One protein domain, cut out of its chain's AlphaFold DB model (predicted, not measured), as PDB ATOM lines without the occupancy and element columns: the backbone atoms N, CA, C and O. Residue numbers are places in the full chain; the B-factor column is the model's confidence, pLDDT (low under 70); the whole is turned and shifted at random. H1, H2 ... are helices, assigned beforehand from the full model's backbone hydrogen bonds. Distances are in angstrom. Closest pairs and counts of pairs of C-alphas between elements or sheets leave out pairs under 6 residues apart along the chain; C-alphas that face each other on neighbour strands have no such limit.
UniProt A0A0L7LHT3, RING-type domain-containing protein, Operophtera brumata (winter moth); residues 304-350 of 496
ATOM      1  N   GLU A 304      19.938  -5.043 -19.590       96.44
ATOM      2  CA  GLU A 304      21.136  -4.953 -18.739       96.44
ATOM      3  C   GLU A 304      20.806  -4.375 -17.356       96.44
ATOM      4  O   GLU A 304      21.254  -4.894 -16.328       96.44
ATOM      5  N   THR A 305      19.944  -3.354 -17.305       96.31
ATOM      6  CA  THR A 305      19.455  -2.777 -16.047       96.31
ATOM      7  C   THR A 305      18.709  -3.816 -15.207       96.31
ATOM      8  O   THR A 305      18.879  -3.861 -13.982       96.31
ATOM      9  N   ALA A 306      17.873  -4.650 -15.831       96.81
ATOM     10  CA  ALA A 306      17.128  -5.704 -15.146       96.81
ATOM     11  C   ALA A 306      18.070  -6.778 -14.584       96.81
ATOM     12  O   ALA A 306      17.980  -7.100 -13.394       96.81
ATOM     13  N   VAL A 307      19.029  -7.249 -15.390       97.31
ATOM     14  CA  VAL A 307      20.051  -8.220 -14.971       97.31
ATOM     15  C   VAL A 307      20.861  -7.676 -13.795       97.31
ATOM     16  O   VAL A 307      20.992  -8.350 -12.772       97.31
ATOM     17  N   ARG A 308      21.337  -6.426 -13.865       96.00
ATOM     18  CA  ARG A 308      22.087  -5.805 -12.764       96.00
ATOM     19  C   ARG A 308      21.249  -5.703 -11.491       96.00
ATOM     20  O   ARG A 308      21.745  -6.005 -10.406       96.00
ATOM     21  N   ARG A 309      19.980  -5.283 -11.580       96.12
ATOM     22  CA  ARG A 309      19.080  -5.216 -10.411       96.12
ATOM     23  C   ARG A 309      18.864  -6.595  -9.791       96.12
ATOM     24  O   ARG A 309      18.885  -6.701  -8.566       96.12
ATOM     25  N   GLN A 310      18.710  -7.634 -10.610       96.62
ATOM     26  CA  GLN A 310      18.578  -9.012 -10.143       96.62
ATOM     27  C   GLN A 310      19.852  -9.496  -9.438       96.62
ATOM     28  O   GLN A 310      19.769 -10.040  -8.339       96.62
ATOM     29  N   GLN A 311      21.028  -9.243 -10.018       96.38
ATOM     30  CA  GLN A 311      22.318  -9.589  -9.413       96.38
ATOM     31  C   GLN A 311      22.541  -8.867  -8.077       96.38
ATOM     32  O   GLN A 311      22.943  -9.490  -7.096       96.38
ATOM     33  N   VAL A 312      22.226  -7.569  -8.005       96.81
ATOM     34  CA  VAL A 312      22.309  -6.796  -6.755       96.81
ATOM     35  C   VAL A 312      21.343  -7.354  -5.706       96.81
ATOM     36  O   VAL A 312      21.740  -7.539  -4.559       96.81
ATOM     37  N   ALA A 313      20.101  -7.673  -6.081       96.44
ATOM     38  CA  ALA A 313      19.131  -8.271  -5.166       96.44
ATOM     39  C   ALA A 313      19.603  -9.634  -4.631       96.44
ATOM     40  O   ALA A 313      19.519  -9.875  -3.427       96.44
ATOM     41  N   ALA A 314      20.158 -10.490  -5.494       96.94
ATOM     42  CA  ALA A 314      20.725 -11.781  -5.107       96.94
ATOM     43  C   ALA A 314      21.926 -11.630  -4.155       96.94
ATOM     44  O   ALA A 314      21.989 -12.317  -3.138       96.94
ATOM     45  N   CYS A 315      22.838 -10.691  -4.431       96.75
ATOM     46  CA  CYS A 315      23.971 -10.392  -3.555       96.75
ATOM     47  C   CYS A 315      23.504  -9.930  -2.164       96.75
ATOM     48  O   CYS A 315      23.920 -10.484  -1.148       96.75
ATOM     49  N   MET A 316      22.558  -8.986  -2.114       95.62
ATOM     50  CA  MET A 316      21.977  -8.502  -0.856       95.62
ATOM     51  C   MET A 316      21.229  -9.605  -0.090       95.62
ATOM     52  O   MET A 316      21.232  -9.601   1.139       95.62
ATOM     53  N   ALA A 317      20.569 -10.534  -0.787       95.75
ATOM     54  CA  ALA A 317      19.900 -11.675  -0.165       95.75
ATOM     55  C   ALA A 317      20.907 -12.663   0.442       95.75
ATOM     56  O   ALA A 317      20.717 -13.092   1.578       95.75
ATOM     57  N   SER A 318      21.993 -12.964  -0.275       96.19
ATOM     58  CA  SER A 318      23.089 -13.803   0.225       96.19
ATOM     59  C   SER A 318      23.736 -13.194   1.471       96.19
ATOM     60  O   SER A 318      23.853 -13.864   2.493       96.19
ATOM     61  N   GLN A 319      24.039 -11.889   1.437       94.31
ATOM     62  CA  GLN A 319      24.595 -11.181   2.589       94.31
ATOM     63  C   GLN A 319      23.672 -11.278   3.812       94.31
ATOM     64  O   GLN A 319      24.138 -11.606   4.899       94.31
ATOM     65  N   ARG A 320      22.358 -11.071   3.631       92.94
ATOM     66  CA  ARG A 320      21.360 -11.212   4.708       92.94
ATOM     67  C   ARG A 320      21.246 -12.634   5.243       92.94
ATOM     68  O   ARG A 320      20.954 -12.802   6.418       92.94
ATOM     69  N   ALA A 321      21.438 -13.643   4.396       94.19
ATOM     70  CA  ALA A 321      21.426 -15.041   4.818       94.19
ATOM     71  C   ALA A 321      22.665 -15.404   5.655       94.19
ATOM     72  O   ALA A 321      22.580 -16.285   6.505       94.19
ATOM     73  N   SER A 322      23.789 -14.713   5.437       95.12
ATOM     74  CA  SER A 322      25.014 -14.856   6.231       95.12
ATOM     75  C   SER A 322      25.103 -13.930   7.451       95.12
ATOM     76  O   SER A 322      26.069 -14.042   8.199       95.12
ATOM     77  N   GLU A 323      24.147 -13.010   7.645       94.88
ATOM     78  CA  GLU A 323      24.147 -12.090   8.792       94.88
ATOM     79  C   GLU A 323      24.057 -12.873  10.107       94.88
ATOM     80  O   GLU A 323      23.217 -13.762  10.283       94.88
ATOM     81  N   THR A 324      24.888 -12.484  11.068       96.38
ATOM     82  CA  THR A 324      24.708 -12.901  12.458       96.38
ATOM     83  C   THR A 324      23.428 -12.288  13.035       96.38
ATOM     84  O   THR A 324      22.866 -11.320  12.512       96.38
ATOM     85  N   PHE A 325      22.945 -12.838  14.151       95.50
ATOM     86  CA  PHE A 325      21.748 -12.318  14.813       95.50
ATOM     87  C   PHE A 325      21.885 -10.831  15.194       95.50
ATOM     88  O   PHE A 325      20.961 -10.055  14.951       95.50
ATOM     89  N   GLU A 326      23.037 -10.435  15.741       95.62
ATOM     90  CA  GLU A 326      23.322  -9.060  16.175       95.62
ATOM     91  C   GLU A 326      23.348  -8.075  14.995       95.62
ATOM     92  O   GLU A 326      22.760  -6.991  15.066       95.62
ATOM     93  N   GLU A 327      23.960  -8.463  13.873       94.31
ATOM     94  CA  GLU A 327      23.978  -7.661  12.642       94.31
ATOM     95  C   GLU A 327      22.567  -7.491  12.062       94.31
ATOM     96  O   GLU A 327      22.159  -6.381  11.699       94.31
ATOM     97  N   ALA A 328      21.786  -8.577  12.024       93.38
ATOM     98  CA  ALA A 328      20.409  -8.545  11.546       93.38
ATOM     99  C   ALA A 328      19.518  -7.659  12.428       93.38
ATOM    100  O   ALA A 328      18.648  -6.946  11.911       93.38
ATOM    101  N   ASP A 329      19.726  -7.687  13.744       95.00
ATOM    102  CA  ASP A 329      18.979  -6.876  14.697       95.00
ATOM    103  C   ASP A 329      19.316  -5.388  14.587       95.00
ATOM    104  O   ASP A 329      18.418  -4.562  14.400       95.00
ATOM    105  N   THR A 330      20.608  -5.063  14.528       95.31
ATOM    106  CA  THR A 330      21.102  -3.702  14.273       95.31
ATOM    107  C   THR A 330      20.516  -3.141  12.975       95.31
ATOM    108  O   THR A 330      20.016  -2.013  12.931       95.31
ATOM    109  N   ARG A 331      20.482  -3.948  11.904       94.06
ATOM    110  CA  ARG A 331      19.873  -3.555  10.628       94.06
ATOM    111  C   ARG A 331      18.369  -3.307  10.759       94.06
ATOM    112  O   ARG A 331      17.869  -2.354  10.156       94.06
ATOM    113  N   ARG A 332      17.628  -4.153  11.487       93.38
ATOM    114  CA  ARG A 332      16.181  -3.970  11.721       93.38
ATOM    115  C   ARG A 332      15.903  -2.695  12.511       93.38
ATOM    116  O   ARG A 332      15.046  -1.922  12.085       93.38
ATOM    117  N   HIS A 333      16.660  -2.445  13.578       94.81
ATOM    118  CA  HIS A 333      16.573  -1.216  14.363       94.81
ATOM    119  C   HIS A 333      16.835   0.026  13.505       94.81
ATOM    120  O   HIS A 333      15.985   0.913  13.449       94.81
ATOM    121  N   ALA A 334      17.917   0.040  12.722       93.19
ATOM    122  CA  ALA A 334      18.226   1.155  11.823       93.19
ATOM    123  C   ALA A 334      17.148   1.378  10.739       93.19
ATOM    124  O   ALA A 334      16.892   2.504  10.314       93.19
ATOM    125  N   VAL A 335      16.501   0.313  10.244       94.00
ATOM    126  CA  VAL A 335      15.359   0.444   9.319       94.00
ATOM    127  C   VAL A 335      14.136   1.028  10.030       94.00
ATOM    128  O   VAL A 335      13.488   1.908   9.465       94.00
ATOM    129  N   ALA A 336      13.826   0.567  11.243       91.75
ATOM    130  CA  ALA A 336      12.706   1.068  12.034       91.75
ATOM    131  C   ALA A 336      12.878   2.552  12.393       91.75
ATOM    132  O   ALA A 336      11.920   3.319  12.274       91.75
ATOM    133  N   GLU A 337      14.096   2.963  12.748       93.94
ATOM    134  CA  GLU A 337      14.461   4.350  13.044       93.94
ATOM    135  C   GLU A 337      14.297   5.247  11.812       93.94
ATOM    136  O   GLU A 337      13.507   6.187  11.851       93.94
ATOM    137  N   ARG A 338      14.882   4.882  10.659       91.62
ATOM    138  CA  ARG A 338      14.678   5.622   9.395       91.62
ATOM    139  C   ARG A 338      13.206   5.727   8.999       91.62
ATOM    140  O   ARG A 338      12.770   6.731   8.437       91.62
ATOM    141  N   GLN A 339      12.412   4.683   9.247       89.81
ATOM    142  CA  GLN A 339      10.969   4.741   9.010       89.81
ATOM    143  C   GLN A 339      10.263   5.683   9.992       89.81
ATOM    144  O   GLN A 339       9.342   6.390   9.583       89.81
ATOM    145  N   ALA A 340      10.671   5.709  11.263       86.88
ATOM    146  CA  ALA A 340      10.148   6.635  12.262       86.88
ATOM    147  C   ALA A 340      10.495   8.090  11.919       86.88
ATOM    148  O   ALA A 340       9.597   8.929  11.915       86.88
ATOM    149  N   GLU A 341      11.737   8.370  11.526       86.12
ATOM    150  CA  GLU A 341      12.168   9.681  11.031       86.12
ATOM    151  C   GLU A 341      11.360  10.107   9.803       86.12
ATOM    152  O   GLU A 341      10.824  11.212   9.769       86.12
ATOM    153  N   ARG A 342      11.174   9.221   8.811       80.50
ATOM    154  CA  ARG A 342      10.318   9.522   7.648       80.50
ATOM    155  C   ARG A 342       8.880   9.833   8.056       80.50
ATOM    156  O   ARG A 342       8.289  10.739   7.477       80.50
ATOM    157  N   ARG A 343       8.319   9.120   9.043       79.62
ATOM    158  CA  ARG A 343       6.987   9.428   9.598       79.62
ATOM    159  C   ARG A 343       6.965  10.791  10.286       79.62
ATOM    160  O   ARG A 343       6.000  11.520  10.099       79.62
ATOM    161  N   GLN A 344       8.010  11.155  11.026       75.44
ATOM    162  CA  GLN A 344       8.126  12.470  11.663       75.44
ATOM    163  C   GLN A 344       8.274  13.598  10.639       75.44
ATOM    164  O   GLN A 344       7.593  14.607  10.760       75.44
ATOM    165  N   ILE A 345       9.099  13.424   9.601       70.62
ATOM    166  CA  ILE A 345       9.245  14.392   8.503       70.62
ATOM    167  C   ILE A 345       7.921  14.541   7.756       70.62
ATOM    168  O   ILE A 345       7.485  15.659   7.500       70.62
ATOM    169  N   PHE A 346       7.253  13.428   7.439       65.69
ATOM    170  CA  PHE A 346       5.936  13.466   6.816       65.69
ATOM    171  C   PHE A 346       4.932  14.190   7.714       65.69
ATOM    172  O   PHE A 346       4.278  15.105   7.233       65.69
ATOM    173  N   ALA A 347       4.863  13.872   9.011       56.12
ATOM    174  CA  ALA A 347       3.991  14.551   9.971       56.12
ATOM    175  C   ALA A 347       4.318  16.048  10.110       56.12
ATOM    176  O   ALA A 347       3.408  16.867  10.141       56.12
ATOM    177  N   ARG A 348       5.598  16.433  10.106       55.38
ATOM    178  CA  ARG A 348       6.032  17.838  10.100       55.38
ATOM    179  C   ARG A 348       5.575  18.564   8.833       55.38
ATOM    180  O   ARG A 348       5.104  19.689   8.917       55.38
ATOM    181  N   ASN A 349       5.685  17.910   7.680       54.34
ATOM    182  CA  ASN A 349       5.381  18.513   6.383       54.34
ATOM    183  C   ASN A 349       3.882  18.458   6.018       54.34
ATOM    184  O   ASN A 349       3.440  19.254   5.199       54.34
ATOM    185  N   THR A 350       3.096  17.542   6.599       48.03
ATOM    186  CA  THR A 350       1.639  17.419   6.358       48.03
ATOM    187  C   THR A 350       0.766  17.961   7.491       48.03
ATOM    188  O   THR A 350      -0.379  18.316   7.236       48.03
TER     189      THR A 350
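What this domain is: This is residues 304 to 350 of the 496 residues of the protein "RING-type domain-containing protein" of Operophtera brumata (winter moth) (UniProt A0A0L7LHT3). Two long helices, H2 and H1, make an open V, joined at its point by a tight link, with both arms sticking out at residues 304 to 319 and 332 to 350. The printed part has 47 residues with two named helices in the order H1, H2 and no named strand; its class is all helix. It is extended, with a radius of gyration of the C-alphas of 15.2 A, and flat, spanning 38 by 32 by 6 A.

Where its parts are: H2, the longest helix, has residues 325 to 350 and measures 36.9 A from first to last C-alpha, ending with C-alpha 350 at (1.639, 17.419, 6.358). H1 has residues 304 to 321 and measures 25.6 A, beginning with C-alpha 304 at (21.136, -4.953, -18.739).

How they stand to each other: H2 and H1 are close but not clearly touching; their closest C-alphas, those of Ala 328 and Arg 320, are 7.4 A apart. They run opposite ways at a steep tilt of 58 degrees. In H1 and H2 every O i to N i+4 pair is within hydrogen-bond range.

The domain as a whole: The two C-alphas farthest apart, those of Ser 322 and Thr 350, are 39.9 A apart. The printed part has no cut, and the link from H1 to H2 is tight, with 3 residues between them. Mean pLDDT of the printed part is 88.9; residues 346 to 350 are under 70.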